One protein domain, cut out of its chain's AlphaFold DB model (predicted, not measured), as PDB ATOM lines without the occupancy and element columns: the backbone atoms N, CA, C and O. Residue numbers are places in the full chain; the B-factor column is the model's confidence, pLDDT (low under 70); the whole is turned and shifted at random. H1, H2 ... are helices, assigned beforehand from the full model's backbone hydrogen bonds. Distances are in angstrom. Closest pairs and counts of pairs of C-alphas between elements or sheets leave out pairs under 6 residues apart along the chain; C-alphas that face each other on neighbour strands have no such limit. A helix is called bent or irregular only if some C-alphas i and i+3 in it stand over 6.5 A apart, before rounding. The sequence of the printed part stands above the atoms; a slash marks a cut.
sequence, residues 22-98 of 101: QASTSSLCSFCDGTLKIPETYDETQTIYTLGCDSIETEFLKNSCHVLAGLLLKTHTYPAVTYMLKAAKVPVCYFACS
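What this domain is: This is residues 22 to 98 of the 101 residues of an uncharacterized protein of Caenorhabditis japonica (UniProt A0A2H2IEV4). An open U: the longest helix, kinked H4, forms its floor, running from the foot of the H2-H3 helical hairpin at one end to H1 at the other. The printed part has 77 residues with four named helices, H1 to H4 in order, and no named strand; it is all helix and compact, radius of gyration of the C-alphas 13.0 A, spanning 34 by 27 by 17 A.

Where its parts are: H4, residues 78 to 96, measures 23.7 A and ends at C-alpha 96 (-34.670, -0.207, 37.282). H3 is residues 59 to 74, 22.3 A; H2 is residues 42 to 54; H1 is residues 22 to 33, from C-alpha 22 (-36.463, 2.747, 47.427).

How they stand to each other: H4 has a kink of 44 degrees near residue 90; it is neither bent nor irregular, but only just: C-alphas 87 and 90 are 6.4 A apart. With residues 89 to 96 alone it touches H1, closest C-alphas Cys 32 and Cys 93, 5.4 A, at a steep tilt of 67 degrees, opposite ways. H4 is close but not clearly touching H3, closest C-alphas Leu 72 and Tyr 78, 5.8 A. H2 and H3 touch, closest C-alphas Cys 53 and Lys 62, 5.1 A, at a shallow tilt of 11 degrees, opposite ways. H1 is apart from H2 and H3. Every O i to N i+4 pair is within hydrogen-bond range in H2 and H3, 6 of 8 in H1 and 13 of 15 in H4.

The domain as a whole: C-alphas 74 and 98 are farthest apart, 36.0 A. The printed part has no cut and no long link. pLDDT is under 70 at residues 22 to 38, 81 and 84 to 98.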
ATOM      1  N   GLN A  22     -35.120   3.341  47.443       39.66
ATOM      2  CA  GLN A  22     -36.463   2.747  47.427       39.66
ATOM      3  C   GLN A  22     -37.551   3.741  46.978       39.66
ATOM      4  O   GLN A  22     -38.549   3.343  46.384       39.66
ATOM      5  N   ALA A  23     -37.332   5.048  47.166       38.97
ATOM      6  CA  ALA A  23     -38.221   6.088  46.636       38.97
ATOM      7  C   ALA A  23     -38.008   6.336  45.127       38.97
ATOM      8  O   ALA A  23     -38.952   6.677  44.415       38.97
ATOM      9  N   SER A  24     -36.788   6.113  44.616       49.03
ATOM     10  CA  SER A  24     -36.475   6.305  43.190       49.03
ATOM     11  C   SER A  24     -37.015   5.186  42.300       49.03
ATOM     12  O   SER A  24     -37.488   5.460  41.200       49.03
ATOM     13  N   THR A  25     -37.016   3.935  42.765       51.34
ATOM     14  CA  THR A  25     -37.539   2.795  41.993       51.34
ATOM     15  C   THR A  25     -39.051   2.875  41.805       51.34
ATOM     16  O   THR A  25     -39.525   2.640  40.702       51.34
ATOM     17  N   SER A  26     -39.828   3.296  42.809       53.22
ATOM     18  CA  SER A  26     -41.292   3.426  42.670       53.22
ATOM     19  C   SER A  26     -41.704   4.475  41.623       53.22
ATOM     20  O   SER A  26     -42.567   4.220  40.780       53.22
ATOM     21  N   SER A  27     -41.044   5.637  41.623       53.28
ATOM     22  CA  SER A  27     -41.311   6.733  40.680       53.28
ATOM     23  C   SER A  27     -40.820   6.413  39.265       53.28
ATOM     24  O   SER A  27     -41.533   6.664  38.293       53.28
ATOM     25  N   LEU A  28     -39.642   5.785  39.144       56.28
ATOM     26  CA  LEU A  28     -39.127   5.279  37.869       56.28
ATOM     27  C   LEU A  28     -40.039   4.183  37.310       56.28
ATOM     28  O   LEU A  28     -40.409   4.246  36.145       56.28
ATOM     29  N   CYS A  29     -40.503   3.243  38.134       59.75
ATOM     30  CA  CYS A  29     -41.451   2.223  37.691       59.75
ATOM     31  C   CYS A  29     -42.828   2.793  37.364       59.75
ATOM     32  O   CYS A  29     -43.459   2.306  36.436       59.75
ATOM     33  N   SER A  30     -43.266   3.866  38.022       57.03
ATOM     34  CA  SER A  30     -44.485   4.592  37.634       57.03
ATOM     35  C   SER A  30     -44.332   5.292  36.275       57.03
ATOM     36  O   SER A  30     -45.280   5.357  35.494       57.03
ATOM     37  N   PHE A  31     -43.131   5.774  35.941       62.94
ATOM     38  CA  PHE A  31     -42.800   6.273  34.599       62.94
ATOM     39  C   PHE A  31     -42.784   5.141  33.556       62.94
ATOM     40  O   PHE A  31     -43.229   5.315  32.415       62.94
ATOM     41  N   CYS A  32     -42.344   3.949  33.958       65.44
ATOM     42  CA  CYS A  32     -42.345   2.743  33.132       65.44
ATOM     43  C   CYS A  32     -43.744   2.220  32.829       65.44
ATOM     44  O   CYS A  32     -44.064   2.008  31.659       65.44
ATOM     45  N   ASP A  33     -44.577   2.110  33.863       64.50
ATOM     46  CA  ASP A  33     -45.968   1.652  33.810       64.50
ATOM     47  C   ASP A  33     -46.878   2.636  33.048       64.50
ATOM     48  O   ASP A  33     -47.966   2.292  32.603       64.50
ATOM     49  N   GLY A  34     -46.400   3.866  32.815       60.06
ATOM     50  CA  GLY A  34     -47.116   4.896  32.057       60.06
ATOM     51  C   GLY A  34     -47.982   5.816  32.917       60.06
ATOM     52  O   GLY A  34     -48.601   6.734  32.381       60.06
ATOM     53  N   THR A  35     -47.969   5.624  34.237       56.25
ATOM     54  CA  THR A  35     -48.573   6.528  35.228       56.25
ATOM     55  C   THR A  35     -47.939   7.917  35.172       56.25
ATOM     56  O   THR A  35     -48.633   8.927  35.270       56.25
ATOM     57  N   LEU A  36     -46.623   7.980  34.952       58.62
ATOM     58  CA  LEU A  36     -45.897   9.218  34.685       58.62
ATOM     59  C   LEU A  36     -45.740   9.378  33.166       58.62
ATOM     60  O   LEU A  36     -44.963   8.670  32.519       58.62
ATOM     61  N   LYS A  37     -46.532  10.284  32.585       63.81
ATOM     62  CA  LYS A  37     -46.490  10.585  31.151       63.81
ATOM     63  C   LYS A  37     -45.269  11.439  30.827       63.81
ATOM     64  O   LYS A  37     -44.945  12.380  31.546       63.81
ATOM     65  N   ILE A  38     -44.605  11.104  29.724       68.75
ATOM     66  CA  ILE A  38     -43.559  11.955  29.158       68.75
ATOM     67  C   ILE A  38     -44.265  13.186  28.588       68.75
ATOM     68  O   ILE A  38     -45.180  12.994  27.786       68.75
ATOM     69  N   PRO A  39     -43.878  14.408  28.982       70.81
ATOM     70  CA  PRO A  39     -44.532  15.605  28.485       70.81
ATOM     71  C   PRO A  39     -44.367  15.717  26.969       70.81
ATOM     72  O   PRO A  39     -43.266  15.545  26.427       70.81
ATOM     73  N   GLU A  40     -45.477  15.986  26.290       70.38
ATOM     74  CA  GLU A  40     -45.515  16.135  24.829       70.38
ATOM     75  C   GLU A  40     -45.692  17.596  24.420       70.38
ATOM     76  O   GLU A  40     -45.341  17.977  23.303       70.38
ATOM     77  N   THR A  41     -46.176  18.423  25.344       75.88
ATOM     78  CA  THR A  41     -46.376  19.857  25.142       75.88
ATOM     79  C   THR A  41     -45.364  20.689  25.927       75.88
ATOM     80  O   THR A  41     -44.771  20.243  26.915       75.88
ATOM     81  N   TYR A  42     -45.166  21.930  25.481       75.38
ATOM     82  CA  TYR A  42     -44.310  22.901  26.157       75.38
ATOM     83  C   TYR A  42     -44.781  23.164  27.598       75.38
ATOM     84  O   TYR A  42     -43.969  23.125  28.519       75.38
ATOM     85  N   ASP A  43     -46.088  23.350  27.802       78.38
ATOM     86  CA  ASP A  43     -46.674  23.668  29.109       78.38
ATOM     87  C   ASP A  43     -46.541  22.515  30.117       78.38
ATOM     88  O   ASP A  43     -46.204  22.728  31.287       78.38
ATOM     89  N   GLU A  44     -46.729  21.268  29.668       77.00
ATOM     90  CA  GLU A  44     -46.501  20.082  30.506       77.00
ATOM     91  C   GLU A  44     -45.021  19.922  30.851       77.00
ATOM     92  O   GLU A  44     -44.672  19.624  31.992       77.00
ATOM     93  N   THR A  45     -44.145  20.148  29.868       78.56
ATOM     94  CA  THR A  45     -42.694  20.070  30.048       78.56
ATOM     95  C   THR A  45     -42.228  21.096  31.075       78.56
ATOM     96  O   THR A  45     -41.470  20.764  31.987       78.56
ATOM     97  N   GLN A  46     -42.713  22.331  30.955       81.69
ATOM     98  CA  GLN A  46     -42.422  23.402  31.894       81.69
ATOM     99  C   GLN A  46     -42.878  23.025  33.302       81.69
ATOM    100  O   GLN A  46     -42.081  23.083  34.235       81.69
ATOM    101  N   THR A  47     -44.119  22.566  33.440       80.69
ATOM    102  CA  THR A  47     -44.685  22.164  34.731       80.69
ATOM    103  C   THR A  47     -43.878  21.040  35.385       80.69
ATOM    104  O   THR A  47     -43.517  21.139  36.558       80.69
ATOM    105  N   ILE A  48     -43.543  19.990  34.629       79.12
ATOM    106  CA  ILE A  48     -42.799  18.833  35.145       79.12
ATOM    107  C   ILE A  48     -41.371  19.215  35.528       79.12
ATOM    108  O   ILE A  48     -40.900  18.781  36.578       79.12
ATOM    109  N   TYR A  49     -40.681  20.033  34.730       81.31
ATOM    110  CA  TYR A  49     -39.340  20.478  35.102       81.31
ATOM    111  C   TYR A  49     -39.360  21.380  36.329       81.31
ATOM    112  O   TYR A  49     -38.547  21.170  37.224       81.31
ATOM    113  N   THR A  50     -40.293  22.329  36.420       83.00
ATOM    114  CA  THR A  50     -40.436  23.187  37.604       83.00
ATOM    115  C   THR A  50     -40.683  22.345  38.857       83.00
ATOM    116  O   THR A  50     -39.943  22.491  39.828       83.00
ATOM    117  N   LEU A  51     -41.628  21.397  38.813       81.69
ATOM    118  CA  LEU A  51     -41.901  20.476  39.925       81.69
ATOM    119  C   LEU A  51     -40.692  19.591  40.265       81.69
ATOM    120  O   LEU A  51     -40.370  19.403  41.439       81.69
ATOM    121  N   GLY A  52     -40.005  19.068  39.249       79.62
ATOM    122  CA  GLY A  52     -38.798  18.262  39.423       79.62
ATOM    123  C   GLY A  52     -37.680  19.052  40.098       79.62
ATOM    124  O   GLY A  52     -37.076  18.567  41.052       79.62
ATOM    125  N   CYS A  53     -37.450  20.291  39.672       82.06
ATOM    126  CA  CYS A  53     -36.465  21.172  40.284       82.06
ATOM    127  C   CYS A  53     -36.863  21.581  41.706       82.06
ATOM    128  O   CYS A  53     -36.004  21.651  42.583       82.06
ATOM    129  N   ASP A  54     -38.154  21.807  41.963       82.44
ATOM    130  CA  ASP A  54     -38.663  22.157  43.290       82.44
ATOM    131  C   ASP A  54     -38.581  21.012  44.301       82.44
ATOM    132  O   ASP A  54     -38.508  21.284  45.498       82.44
ATOM    133  N   SER A  55     -38.533  19.762  43.832       81.31
ATOM    134  CA  SER A  55     -38.328  18.579  44.677       81.31
ATOM    135  C   SER A  55     -36.893  18.427  45.202       81.31
ATOM    136  O   SER A  55     -36.638  17.590  46.066       81.31
ATOM    137  N   ILE A  56     -35.947  19.230  44.702       79.88
ATOM    138  CA  ILE A  56     -34.547  19.191  45.123       79.88
ATOM    139  C   ILE A  56     -34.388  19.976  46.432       79.88
ATOM    140  O   ILE A  56     -34.550  21.194  46.455       79.88
ATOM    141  N   GLU A  57     -34.004  19.293  47.515       80.62
ATOM    142  CA  GLU A  57     -33.808  19.915  48.840       80.62
ATOM    143  C   GLU A  57     -32.659  20.932  48.872       80.62
ATOM    144  O   GLU A  57     -32.677  21.892  49.638       80.62
ATOM    145  N   THR A  58     -31.632  20.734  48.044       88.00
ATOM    146  CA  THR A  58     -30.478  21.637  48.005       88.00
ATOM    147  C   THR A  58     -30.787  22.863  47.149       88.00
ATOM    148  O   THR A  58     -30.861  22.749  45.925       88.00
ATOM    149  N   GLU A  59     -30.863  24.051  47.757       81.00
ATOM    150  CA  GLU A  59     -31.171  25.306  47.045       81.00
ATOM    151  C   GLU A  59     -30.260  25.573  45.838       81.00
ATOM    152  O   GLU A  59     -30.727  25.998  44.783       81.00
ATOM    153  N   PHE A  60     -28.961  25.275  45.952       83.88
ATOM    154  CA  PHE A  60     -28.015  25.448  44.847       83.88
ATOM    155  C   PHE A  60     -28.361  24.570  43.631       83.88
ATOM    156  O   PHE A  60     -28.346  25.037  42.487       83.88
ATOM    157  N   LEU A  61     -28.698  23.300  43.872       78.75
ATOM    158  CA  LEU A  61     -29.072  22.353  42.819       78.75
ATOM    159  C   LEU A  61     -30.467  22.661  42.267       78.75
ATOM    160  O   LEU A  61     -30.661  22.604  41.056       78.75
ATOM    161  N   LYS A  62     -31.401  23.070  43.131       82.44
ATOM    162  CA  LYS A  62     -32.730  23.557  42.754       82.44
ATOM    163  C   LYS A  62     -32.643  24.746  41.794       82.44
ATOM    164  O   LYS A  62     -33.221  24.698  40.709       82.44
ATOM    165  N   ASN A  63     -31.867  25.779  42.132       84.81
ATOM    166  CA  ASN A  63     -31.679  26.941  41.257       84.81
ATOM    167  C   ASN A  63     -30.993  26.567  39.940       84.81
ATOM    168  O   ASN A  63     -31.424  27.008  38.875       84.81
ATOM    169  N   SER A  64     -29.955  25.732  39.996       80.19
ATOM    170  CA  SER A  64     -29.260  25.267  38.788       80.19
ATOM    171  C   SER A  64     -30.195  24.475  37.868       80.19
ATOM    172  O   SER A  64     -30.167  24.652  36.650       80.19
ATOM    173  N   CYS A  65     -31.071  23.653  38.446       83.31
ATOM    174  CA  CYS A  65     -32.099  22.915  37.724       83.31
ATOM    175  C   CYS A  65     -33.099  23.859  37.046       83.31
ATOM    176  O   CYS A  65     -33.353  23.701  35.855       83.31
ATOM    177  N   HIS A  66     -33.602  24.882  37.748       85.88
ATOM    178  CA  HIS A  66     -34.520  25.873  37.165       85.88
ATOM    179  C   HIS A  66     -33.894  26.635  35.991       85.88
ATOM    180  O   HIS A  66     -34.544  26.844  34.965       85.88
ATOM    181  N   VAL A  67     -32.613  27.001  36.096       85.62
ATOM    182  CA  VAL A  67     -31.878  27.650  34.997       85.62
ATOM    183  C   VAL A  67     -31.751  26.717  33.791       85.62
ATOM    184  O   VAL A  67     -32.016  27.132  32.661       85.62
ATOM    185  N   LEU A  68     -31.384  25.454  34.016       80.69
ATOM    186  CA  LEU A  68     -31.278  24.454  32.951       80.69
ATOM    187  C   LEU A  68     -32.635  24.168  32.302       80.69
ATOM    188  O   LEU A  68     -32.727  24.159  31.077       80.69
ATOM    189  N   ALA A  69     -33.691  24.008  33.097       81.62
ATOM    190  CA  ALA A  69     -35.057  23.837  32.618       81.62
ATOM    191  C   ALA A  69     -35.494  25.019  31.741       81.62
ATOM    192  O   ALA A  69     -35.978  24.823  30.627       81.62
ATOM    193  N   GLY A  70     -35.241  26.252  32.193       81.19
ATOM    194  CA  GLY A  70     -35.525  27.460  31.420       81.19
ATOM    195  C   GLY A  70     -34.758  27.517  30.095       81.19
ATOM    196  O   GLY A  70     -35.325  27.895  29.069       81.19
ATOM    197  N   LEU A  71     -33.490  27.097  30.079       81.44
ATOM    198  CA  LEU A  71     -32.687  27.025  28.853       81.44
ATOM    199  C   LEU A  71     -33.189  25.944  27.889       81.44
ATOM    200  O   LEU A  71     -33.264  26.197  26.685       81.44
ATOM    201  N   LEU A  72     -33.565  24.769  28.390       75.00
ATOM    202  CA  LEU A  72     -34.111  23.673  27.580       75.00
ATOM    203  C   LEU A  72     -35.441  24.060  26.920       75.00
ATOM    204  O   LEU A  72     -35.663  23.789  25.736       75.00
ATOM    205  N   LEU A  73     -36.298  24.758  27.667       78.00
ATOM    206  CA  LEU A  73     -37.558  25.296  27.158       78.00
ATOM    207  C   LEU A  73     -37.311  26.383  26.105       78.00
ATOM    208  O   LEU A  73     -37.852  26.308  25.002       78.00
ATOM    209  N   LYS A  74     -36.435  27.353  26.400       79.88
ATOM    210  CA  LYS A  74     -36.142  28.489  25.509       79.88
ATOM    211  C   LYS A  74     -35.462  28.078  24.202       79.88
ATOM    212  O   LYS A  74     -35.660  28.715  23.174       79.88
ATOM    213  N   THR A  75     -34.647  27.029  24.233       78.19
ATOM    214  CA  THR A  75     -33.941  26.525  23.043       78.19
ATOM    215  C   THR A  75     -34.788  25.575  22.199       78.19
ATOM    216  O   THR A  75     -34.281  25.050  21.213       78.19
ATOM    217  N   HIS A  76     -36.056  25.332  22.563       73.19
ATOM    218  CA  HIS A  76     -36.914  24.331  21.920       73.19
ATOM    219  C   HIS A  76     -36.232  22.956  21.797       73.19
ATOM    220  O   HIS A  76     -36.516  22.192  20.877       73.19
ATOM    221  N   THR A  77     -35.323  22.627  22.722       71.69
ATOM    222  CA  THR A  77     -34.625  21.333  22.755       71.69
ATOM    223  C   THR A  77     -35.419  20.276  23.515       71.69
ATOM    224  O   THR A  77     -35.088  19.093  23.445       71.69
ATOM    225  N   TYR A  78     -36.522  20.664  24.161       73.38
ATOM    226  CA  TYR A  78     -37.428  19.737  24.830       73.38
ATOM    227  C   TYR A  78     -37.927  18.566  23.958       73.38
ATOM    228  O   TYR A  78     -37.995  17.472  24.504       73.38
ATOM    229  N   PRO A  79     -38.176  18.672  22.631       71.31
ATOM    230  CA  PRO A  79     -38.555  17.514  21.820       71.31
ATOM    231  C   PRO A  79     -37.423  16.489  21.724       71.31
ATOM    232  O   PRO A  79     -37.673  15.286  21.740       71.31
ATOM    233  N   ALA A  80     -36.170  16.951  21.668       70.69
ATOM    234  CA  ALA A  80     -35.000  16.080  21.673       70.69
ATOM    235  C   ALA A  80     -34.823  15.403  23.038       70.69
ATOM    236  O   ALA A  80     -34.524  14.212  23.098       70.69
ATOM    237  N   VAL A  81     -35.074  16.121  24.136       68.62
ATOM    238  CA  VAL A  81     -35.043  15.536  25.485       68.62
ATOM    239  C   VAL A  81     -36.189  14.542  25.684       68.62
ATOM    240  O   VAL A  81     -35.959  13.445  26.184       68.62
ATOM    241  N   THR A  82     -37.394  14.856  25.214       72.44
ATOM    242  CA  THR A  82     -38.548  13.947  25.174       72.44
ATOM    243  C   THR A  82     -38.245  12.700  24.348       72.44
ATOM    244  O   THR A  82     -38.582  11.592  24.766       72.44
ATOM    245  N   TYR A  83     -37.566  12.842  23.208       71.94
ATOM    246  CA  TYR A  83     -37.126  11.709  22.396       71.94
ATOM    247  C   TYR A  83     -36.101  10.845  23.136       71.94
ATOM    248  O   TYR A  83     -36.257   9.626  23.195       71.94
ATOM    249  N   MET A  84     -35.101  11.466  23.766       68.19
ATOM    250  CA  MET A  84     -34.121  10.766  24.601       68.19
ATOM    251  C   MET A  84     -34.790  10.051  25.776       68.19
ATOM    252  O   MET A  84     -34.458   8.904  26.048       68.19
ATOM    253  N   LEU A  85     -35.775  10.670  26.431       68.44
ATOM    254  CA  LEU A  85     -36.561  10.062  27.507       68.44
ATOM    255  C   LEU A  85     -37.402   8.884  27.001       68.44
ATOM    256  O   LEU A  85     -37.442   7.851  27.663       68.44
ATOM    257  N   LYS A  86     -38.025   8.989  25.820       69.44
ATOM    258  CA  LYS A  86     -38.756   7.882  25.174       69.44
ATOM    259  C   LYS A  86     -37.813   6.725  24.816       69.44
ATOM    260  O   LYS A  86     -38.146   5.572  25.081       69.44
ATOM    261  N   ALA A  87     -36.632   7.024  24.277       69.88
ATOM    262  CA  ALA A  87     -35.623   6.028  23.921       69.88
ATOM    263  C   ALA A  87     -34.995   5.368  25.158       69.88
ATOM    264  O   ALA A  87     -34.793   4.156  25.179       69.88
ATOM    265  N   ALA A  88     -34.737   6.151  26.207       64.12
ATOM    266  CA  ALA A  88     -34.197   5.678  27.474       64.12
ATOM    267  C   ALA A  88     -35.246   4.962  28.330       64.12
ATOM    268  O   ALA A  88     -34.869   4.145  29.164       64.12
ATOM    269  N   LYS A  89     -36.548   5.202  28.109       65.94
ATOM    270  CA  LYS A  89     -37.630   4.548  28.853       65.94
ATOM    271  C   LYS A  89     -37.456   3.033  28.838       65.94
ATOM    272  O   LYS A  89     -37.398   2.428  29.893       65.94
ATOM    273  N   VAL A  90     -37.301   2.416  27.671       64.88
ATOM    274  CA  VAL A  90     -37.191   0.950  27.562       64.88
ATOM    275  C   VAL A  90     -36.007   0.375  28.362       64.88
ATOM    276  O   VAL A  90     -36.253  -0.474  29.220       64.88
ATOM    277  N   PRO A  91     -34.748   0.819  28.164       65.31
ATOM    278  CA  PRO A  91     -33.622   0.293  28.930       65.31
ATOM    279  C   PRO A  91     -33.694   0.671  30.413       65.31
ATOM    280  O   PRO A  91     -33.476  -0.191  31.257       65.31
ATOM    281  N   VAL A  92     -34.051   1.911  30.764       65.31
ATOM    282  CA  VAL A  92     -34.140   2.342  32.172       65.31
ATOM    283  C   VAL A  92     -35.206   1.544  32.913       65.31
ATOM    284  O   VAL A  92     -34.958   1.095  34.024       65.31
ATOM    285  N   CYS A  93     -36.352   1.286  32.289       65.56
ATOM    286  CA  CYS A  93     -37.403   0.461  32.872       65.56
ATOM    287  C   CYS A  93     -37.003  -1.000  33.007       65.56
ATOM    288  O   CYS A  93     -37.295  -1.626  34.023       65.56
ATOM    289  N   TYR A  94     -36.295  -1.531  32.014       66.62
ATOM    290  CA  TYR A  94     -35.757  -2.879  32.085       66.62
ATOM    291  C   TYR A  94     -34.751  -3.033  33.233       66.62
ATOM    292  O   TYR A  94     -34.812  -4.017  33.956       66.62
ATOM    293  N   PHE A  95     -33.857  -2.062  33.447       65.88
ATOM    294  CA  PHE A  95     -32.838  -2.143  34.499       65.88
ATOM    295  C   PHE A  95     -33.354  -1.756  35.891       65.88
ATOM    296  O   PHE A  95     -32.987  -2.401  36.867       65.88
ATOM    297  N   ALA A  96     -34.199  -0.731  35.999       61.94
ATOM    298  CA  ALA A  96     -34.670  -0.207  37.282       61.94
ATOM    299  C   ALA A  96     -35.890  -0.957  37.840       61.94
ATOM    300  O   ALA A  96     -36.113  -0.930  39.046       61.94
ATOM    301  N   CYS A  97     -36.683  -1.614  36.985       62.59
ATOM    302  CA  CYS A  97     -37.931  -2.282  37.381       62.59
ATOM    303  C   CYS A  97     -37.932  -3.788  37.108       62.59
ATOM    304  O   CYS A  97     -38.969  -4.430  37.272       62.59
ATOM    305  N   SER A  98     -36.780  -4.362  36.734       52.84
ATOM    306  CA  SER A  98     -36.613  -5.811  36.535       52.84
ATOM    307  C   SER A  98     -37.012  -6.633  37.764       52.84
ATOM    308  O   SER A  98     -37.475  -7.758  37.627       52.84
TER     309      SER A  98